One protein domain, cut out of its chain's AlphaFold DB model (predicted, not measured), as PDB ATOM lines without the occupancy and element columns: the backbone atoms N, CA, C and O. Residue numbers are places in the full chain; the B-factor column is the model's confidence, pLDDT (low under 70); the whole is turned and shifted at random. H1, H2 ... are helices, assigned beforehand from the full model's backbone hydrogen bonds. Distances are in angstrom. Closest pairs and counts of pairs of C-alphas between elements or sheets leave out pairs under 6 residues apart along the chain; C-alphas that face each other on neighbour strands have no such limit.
ATOM      1  N   VAL A 292      34.355  -9.425 -27.573       63.97
ATOM      2  CA  VAL A 292      33.813 -10.395 -26.608       63.97
ATOM      3  C   VAL A 292      34.927 -11.296 -26.088       63.97
ATOM      4  O   VAL A 292      35.717 -11.855 -26.841       63.97
ATOM      5  N   ILE A 293      34.945 -11.477 -24.770       66.81
ATOM      6  CA  ILE A 293      35.786 -12.478 -24.120       66.81
ATOM      7  C   ILE A 293      35.213 -13.858 -24.490       66.81
ATOM      8  O   ILE A 293      34.066 -14.144 -24.129       66.81
ATOM      9  N   PRO A 294      35.963 -14.721 -25.198       63.41
ATOM     10  CA  PRO A 294      35.481 -16.044 -25.568       63.41
ATOM     11  C   PRO A 294      35.297 -16.912 -24.322       63.41
ATOM     12  O   PRO A 294      35.994 -16.742 -23.317       63.41
ATOM     13  N   ALA A 295      34.369 -17.867 -24.375       65.94
ATOM     14  CA  ALA A 295      34.276 -18.870 -23.323       65.94
ATOM     15  C   ALA A 295      35.543 -19.728 -23.327       65.94
ATOM     16  O   ALA A 295      36.155 -19.971 -24.371       65.94
ATOM     17  N   ALA A 296      35.949 -20.154 -22.139       61.66
ATOM     18  CA  ALA A 296      37.229 -20.797 -21.954       61.66
ATOM     19  C   ALA A 296      37.401 -22.053 -22.838       61.66
ATOM     20  O   ALA A 296      38.377 -22.244 -23.549       61.66
ATOM     21  N   ASP A 297      36.372 -22.875 -22.881       61.88
ATOM     22  CA  ASP A 297      36.278 -24.100 -23.665       61.88
ATOM     23  C   ASP A 297      36.138 -23.892 -25.185       61.88
ATOM     24  O   ASP A 297      36.177 -24.863 -25.937       61.88
ATOM     25  N   THR A 298      35.990 -22.649 -25.656       55.12
ATOM     26  CA  THR A 298      35.749 -22.349 -27.081       55.12
ATOM     27  C   THR A 298      37.001 -21.946 -27.861       55.12
ATOM     28  O   THR A 298      36.962 -21.881 -29.091       55.12
ATOM     29  N   LEU A 299      38.130 -21.708 -27.184       59.34
ATOM     30  CA  LEU A 299      39.406 -21.413 -27.837       59.34
ATOM     31  C   LEU A 299      40.163 -22.710 -28.151       59.34
ATOM     32  O   LEU A 299      40.875 -23.259 -27.312       59.34
ATOM     33  N   TYR A 300      40.072 -23.160 -29.398       57.81
ATOM     34  CA  TYR A 300      40.902 -24.248 -29.914       57.81
ATOM     35  C   TYR A 300      42.249 -23.697 -30.391       57.81
ATOM     36  O   TYR A 300      42.434 -23.410 -31.573       57.81
ATOM     37  N   LEU A 301      43.184 -23.504 -29.458       61.97
ATOM     38  CA  LEU A 301      44.538 -23.042 -29.772       61.97
ATOM     39  C   LEU A 301      45.493 -24.228 -29.975       61.97
ATOM     40  O   LEU A 301      45.410 -25.211 -29.238       61.97
ATOM     41  N   PRO A 302      46.438 -24.149 -30.930       50.81
ATOM     42  CA  PRO A 302      47.514 -25.127 -31.024       50.81
ATOM     43  C   PRO A 302      48.415 -25.031 -29.780       50.81
ATOM     44  O   PRO A 302      49.083 -24.021 -29.564       50.81
ATOM     45  N   GLY A 303      48.426 -26.077 -28.950       59.31
ATOM     46  CA  GLY A 303      49.196 -26.133 -27.703       59.31
ATOM     47  C   GLY A 303      48.514 -26.972 -26.618       59.31
ATOM     48  O   GLY A 303      47.451 -27.543 -26.844       59.31
ATOM     49  N   GLY A 304      49.143 -27.065 -25.443       66.31
ATOM     50  CA  GLY A 304      48.530 -27.662 -24.249       66.31
ATOM     51  C   GLY A 304      47.704 -26.650 -23.442       66.31
ATOM     52  O   GLY A 304      47.805 -25.441 -23.663       66.31
ATOM     53  N   ASP A 305      46.942 -27.140 -22.458       73.31
ATOM     54  CA  ASP A 305      46.017 -26.361 -21.609       73.31
ATOM     55  C   ASP A 305      46.615 -25.080 -20.998       73.31
ATOM     56  O   ASP A 305      45.900 -24.117 -20.729       73.31
ATOM     57  N   GLU A 306      47.925 -25.054 -20.754       74.12
ATOM     58  CA  GLU A 306      48.625 -23.904 -20.181       74.12
ATOM     59  C   GLU A 306      48.690 -22.708 -21.143       74.12
ATOM     60  O   GLU A 306      48.380 -21.585 -20.743       74.12
ATOM     61  N   VAL A 307      49.000 -22.946 -22.424       70.56
ATOM     62  CA  VAL A 307      49.011 -21.904 -23.470       70.56
ATOM     63  C   VAL A 307      47.618 -21.303 -23.601       70.56
ATOM     64  O   VAL A 307      47.449 -20.084 -23.619       70.56
ATOM     65  N   TYR A 308      46.617 -22.179 -23.606       71.12
ATOM     66  CA  TYR A 308      45.218 -21.805 -23.640       71.12
ATOM     67  C   TYR A 308      44.835 -20.879 -22.463       71.12
ATOM     68  O   TYR A 308      44.291 -19.793 -22.681       71.12
ATOM     69  N   ARG A 309      45.193 -21.237 -21.220       73.31
ATOM     70  CA  ARG A 309      44.904 -20.406 -20.033       73.31
ATOM     71  C   ARG A 309      45.593 -19.044 -20.078       73.31
ATOM     72  O   ARG A 309      44.980 -18.058 -19.675       73.31
ATOM     73  N   VAL A 310      46.844 -18.984 -20.533       78.94
ATOM     74  CA  VAL A 310      47.611 -17.729 -20.616       78.94
ATOM     75  C   VAL A 310      46.988 -16.779 -21.639       78.94
ATOM     76  O   VAL A 310      46.751 -15.615 -21.318       78.94
ATOM     77  N   VAL A 311      46.661 -17.276 -22.835       74.94
ATOM     78  CA  VAL A 311      46.042 -16.464 -23.895       74.94
ATOM     79  C   VAL A 311      44.655 -15.989 -23.475       74.94
ATOM     80  O   VAL A 311      44.353 -14.802 -23.595       74.94
ATOM     81  N   TRP A 312      43.832 -16.879 -22.915       82.12
ATOM     82  CA  TRP A 312      42.508 -16.503 -22.425       82.12
ATOM     83  C   TRP A 312      42.585 -15.434 -21.321       82.12
ATOM     84  O   TRP A 312      41.837 -14.458 -21.368       82.12
ATOM     85  N   ARG A 313      43.528 -15.555 -20.368       82.00
ATOM     86  CA  ARG A 313      43.748 -14.536 -19.321       82.00
ATOM     87  C   ARG A 313      44.156 -13.189 -19.913       82.00
ATOM     88  O   ARG A 313      43.603 -12.179 -19.501       82.00
ATOM     89  N   ALA A 314      45.058 -13.168 -20.893       79.38
ATOM     90  CA  ALA A 314      45.462 -11.929 -21.556       79.38
ATOM     91  C   ALA A 314      44.284 -11.242 -22.273       79.38
ATOM     92  O   ALA A 314      44.127 -10.026 -22.172       79.38
ATOM     93  N   ILE A 315      43.420 -12.016 -22.944       75.50
ATOM     94  CA  ILE A 315      42.189 -11.500 -23.567       75.50
ATOM     95  C   ILE A 315      41.244 -10.928 -22.502       75.50
ATOM     96  O   ILE A 315      40.726  -9.825 -22.672       75.50
ATOM     97  N   PHE A 316      41.034 -11.660 -21.403       80.06
ATOM     98  CA  PHE A 316      40.180 -11.212 -20.303       80.06
ATOM     99  C   PHE A 316      40.713  -9.922 -19.672       80.06
ATOM    100  O   PHE A 316      39.961  -8.962 -19.541       80.06
ATOM    101  N   ASP A 317      42.000  -9.865 -19.322       82.50
ATOM    102  CA  ASP A 317      42.623  -8.719 -18.652       82.50
ATOM    103  C   ASP A 317      42.575  -7.441 -19.505       82.50
ATOM    104  O   ASP A 317      42.292  -6.368 -18.963       82.50
ATOM    105  N   ASN A 318      42.763  -7.565 -20.825       76.38
ATOM    106  CA  ASN A 318      42.717  -6.453 -21.783       76.38
ATOM    107  C   ASN A 318      41.292  -5.993 -22.141       76.38
ATOM    108  O   ASN A 318      41.121  -4.956 -22.784       76.38
ATOM    109  N   ALA A 319      40.255  -6.741 -21.758       72.62
ATOM    110  CA  ALA A 319      38.876  -6.347 -22.007       72.62
ATOM    111  C   ALA A 319      38.429  -5.207 -21.073       72.62
ATOM    112  O   ALA A 319      38.882  -5.085 -19.934       72.62
ATOM    113  N   THR A 320      37.477  -4.387 -21.531       79.81
ATOM    114  CA  THR A 320      36.851  -3.362 -20.681       79.81
ATOM    115  C   THR A 320      36.048  -4.003 -19.545       79.81
ATOM    116  O   THR A 320      35.540  -5.120 -19.679       79.81
ATOM    117  N   GLU A 321      35.860  -3.287 -18.433       84.38
ATOM    118  CA  GLU A 321      35.080  -3.804 -17.296       84.38
ATOM    119  C   GLU A 321      33.626  -4.135 -17.667       84.38
ATOM    120  O   GLU A 321      33.081  -5.128 -17.193       84.38
ATOM    121  N   GLU A 322      33.011  -3.389 -18.590       76.44
ATOM    122  CA  GLU A 322      31.681  -3.719 -19.125       76.44
ATOM    123  C   GLU A 322      31.647  -5.049 -19.889       76.44
ATOM    124  O   GLU A 322      30.649  -5.771 -19.836       76.44
ATOM    125  N   ARG A 323      32.717  -5.384 -20.620       73.50
ATOM    126  CA  ARG A 323      32.835  -6.657 -21.348       73.50
ATOM    127  C   ARG A 323      33.082  -7.813 -20.380       73.50
ATOM    128  O   ARG A 323      32.429  -8.849 -20.502       73.50
ATOM    129  N   LYS A 324      33.940  -7.607 -19.375       82.00
ATOM    130  CA  LYS A 324      34.152  -8.560 -18.273       82.00
ATOM    131  C   LYS A 324      32.855  -8.826 -17.518       82.00
ATOM    132  O   LYS A 324      32.510  -9.985 -17.301       82.00
ATOM    133  N   GLN A 325      32.095  -7.784 -17.179       81.50
ATOM    134  CA  GLN A 325      30.832  -7.945 -16.461       81.50
ATOM    135  C   GLN A 325      29.799  -8.717 -17.288       81.50
ATOM    136  O   GLN A 325      29.235  -9.684 -16.788       81.50
ATOM    137  N   ARG A 326      29.636  -8.388 -18.577       73.69
ATOM    138  CA  ARG A 326      28.769  -9.160 -19.485       73.69
ATOM    139  C   ARG A 326      29.170 -10.635 -19.574       73.69
ATOM    140  O   ARG A 326      28.299 -11.505 -19.606       73.69
ATOM    141  N   PHE A 327      30.470 -10.930 -19.594       78.56
ATOM    142  CA  PHE A 327      30.962 -12.306 -19.551       78.56
ATOM    143  C   PHE A 327      30.585 -13.003 -18.233       78.56
ATOM    144  O   PHE A 327      30.052 -14.115 -18.258       78.56
ATOM    145  N   ARG A 328      30.803 -12.341 -17.086       82.12
ATOM    146  CA  ARG A 328      30.433 -12.866 -15.760       82.12
ATOM    147  C   ARG A 328      28.935 -13.138 -15.669       82.12
ATOM    148  O   ARG A 328      28.558 -14.210 -15.211       82.12
ATOM    149  N   ASP A 329      28.085 -12.228 -16.131       77.81
ATOM    150  CA  ASP A 329      26.625 -12.393 -16.088       77.81
ATOM    151  C   ASP A 329      26.175 -13.639 -16.862       77.81
ATOM    152  O   ASP A 329      25.302 -14.381 -16.413       77.81
ATOM    153  N   ARG A 330      26.829 -13.915 -17.994       74.88
ATOM    154  CA  ARG A 330      26.499 -15.049 -18.859       74.88
ATOM    155  C   ARG A 330      27.042 -16.392 -18.373       74.88
ATOM    156  O   ARG A 330      26.370 -17.405 -18.545       74.88
ATOM    157  N   HIS A 331      28.251 -16.414 -17.811       72.62
ATOM    158  CA  HIS A 331      28.985 -17.662 -17.546       72.62
ATOM    159  C   HIS A 331      29.259 -17.934 -16.064       72.62
ATOM    160  O   HIS A 331      29.535 -19.072 -15.693       72.62
ATOM    161  N   ALA A 332      29.170 -16.915 -15.211       74.44
ATOM    162  CA  ALA A 332      29.457 -16.995 -13.780       74.44
ATOM    163  C   ALA A 332      28.335 -16.404 -12.908       74.44
ATOM    164  O   ALA A 332      28.553 -16.142 -11.726       74.44
ATOM    165  N   GLY A 333      27.147 -16.156 -13.476       77.88
ATOM    166  CA  GLY A 333      26.008 -15.568 -12.762       77.88
ATOM    167  C   GLY A 333      26.296 -14.189 -12.158       77.88
ATOM    168  O   GLY A 333      25.727 -13.847 -11.126       77.88
ATOM    169  N   GLY A 334      27.223 -13.435 -12.754       76.12
ATOM    170  CA  GLY A 334      27.623 -12.091 -12.323       76.12
ATOM    171  C   GLY A 334      28.744 -12.044 -11.278       76.12
ATOM    172  O   GLY A 334      29.186 -10.953 -10.918       76.12
ATOM    173  N   TYR A 335      29.249 -13.190 -10.805       81.06
ATOM    174  CA  TYR A 335      30.311 -13.243  -9.793       81.06
ATOM    175  C   TYR A 335      31.728 -13.144 -10.394       81.06
ATOM    176  O   TYR A 335      31.950 -13.603 -11.518       81.06
ATOM    177  N   PRO A 336      32.720 -12.620  -9.639       80.19
ATOM    178  CA  PRO A 336      34.125 -12.627 -10.052       80.19
ATOM    179  C   PRO A 336      34.638 -14.051 -10.254       80.19
ATOM    180  O   PRO A 336      34.375 -14.929  -9.414       80.19
ATOM    181  N   LEU A 337      35.396 -14.260 -11.331       80.19
ATOM    182  CA  LEU A 337      35.937 -15.562 -11.714       80.19
ATOM    183  C   LEU A 337      37.050 -16.006 -10.754       80.19
ATOM    184  O   LEU A 337      37.683 -15.190 -10.089       80.19
ATOM    185  N   HIS A 338      37.312 -17.313 -10.684       76.19
ATOM    186  CA  HIS A 338      38.296 -17.877  -9.748       76.19
ATOM    187  C   HIS A 338      39.686 -17.232  -9.862       76.19
ATOM    188  O   HIS A 338      40.262 -16.853  -8.850       76.19
ATOM    189  N   HIS A 339      40.181 -17.032 -11.084       75.50
ATOM    190  CA  HIS A 339      41.493 -16.427 -11.332       75.50
ATOM    191  C   HIS A 339      41.568 -14.932 -10.963       75.50
ATOM    192  O   HIS A 339      42.660 -14.409 -10.770       75.50
ATOM    193  N   GLU A 340      40.430 -14.239 -10.841       74.38
ATOM    194  CA  GLU A 340      40.380 -12.845 -10.373       74.38
ATOM    195  C   GLU A 340      40.574 -12.750  -8.850       74.38
ATOM    196  O   GLU A 340      40.887 -11.682  -8.332       74.38
ATOM    197  N   ARG A 341      40.399 -13.865  -8.124       74.94
ATOM    198  CA  ARG A 341      40.552 -13.955  -6.660       74.94
ATOM    199  C   ARG A 341      41.938 -14.431  -6.221       74.94
ATOM    200  O   ARG A 341      42.205 -14.469  -5.029       74.94
ATOM    201  N   GLU A 342      42.789 -14.821  -7.167       63.00
ATOM    202  CA  GLU A 342      44.138 -15.356  -6.927       63.00
ATOM    203  C   GLU A 342      45.229 -14.262  -6.905       63.00
ATOM    204  O   GLU A 342      46.412 -14.597  -6.923       63.00
ATOM    205  N   ARG A 343      44.854 -12.972  -6.891       51.06
ATOM    206  CA  ARG A 343      45.788 -11.832  -6.842       51.06
ATOM    207  C   ARG A 343      46.141 -11.400  -5.426       51.06
ATOM    208  O   ARG A 343      45.212 -11.308  -4.591       51.06
TER     209      ARG A 343
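This is residues 292 to 343 of the 343 residues of an uncharacterized protein of Micromonospora viridifaciens (UniProt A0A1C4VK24). Two helices form an open V, with H1, the longest, as one arm and the shorter H2 as the other, joined by a tight turn at residues 319 to 320. The unnamed stretch 292 to 304 runs back beside H1, and residues 302 to 307 stick out at its far end; residues 332 to 343 fold back from the end of H2. The printed part has 52 residues with two named helices, H1 then H2, and no named strand; it is all helix by class, with under half of its residues in named elements. It is compact, with a radius of gyration of the C-alphas of 11.0 A and spans of 30 by 23 by 18 A.

H1, residues 305 to 318, and H2, residues 321 to 331, are close but not clearly touching; their closest C-alphas, of Phe 316 and Lys 324, are 6.9 A apart. They run opposite ways at a steep tilt of 47 degrees. In H1 and H2 every O i to N i+4 pair is within hydrogen-bond range.

H1 is 20.2 A long from C-alpha 305 at (46.017, -26.361, -21.609). H2 is 15.1 A long and ends at C-alpha 331 at (28.985, -17.662, -17.546).

The C-alphas farthest apart, of Pro 302 and Gly 334, are 30.3 A apart. The printed part has no cut. The model's pLDDT is under 70 at residues 292 to 304 and 342 to 343.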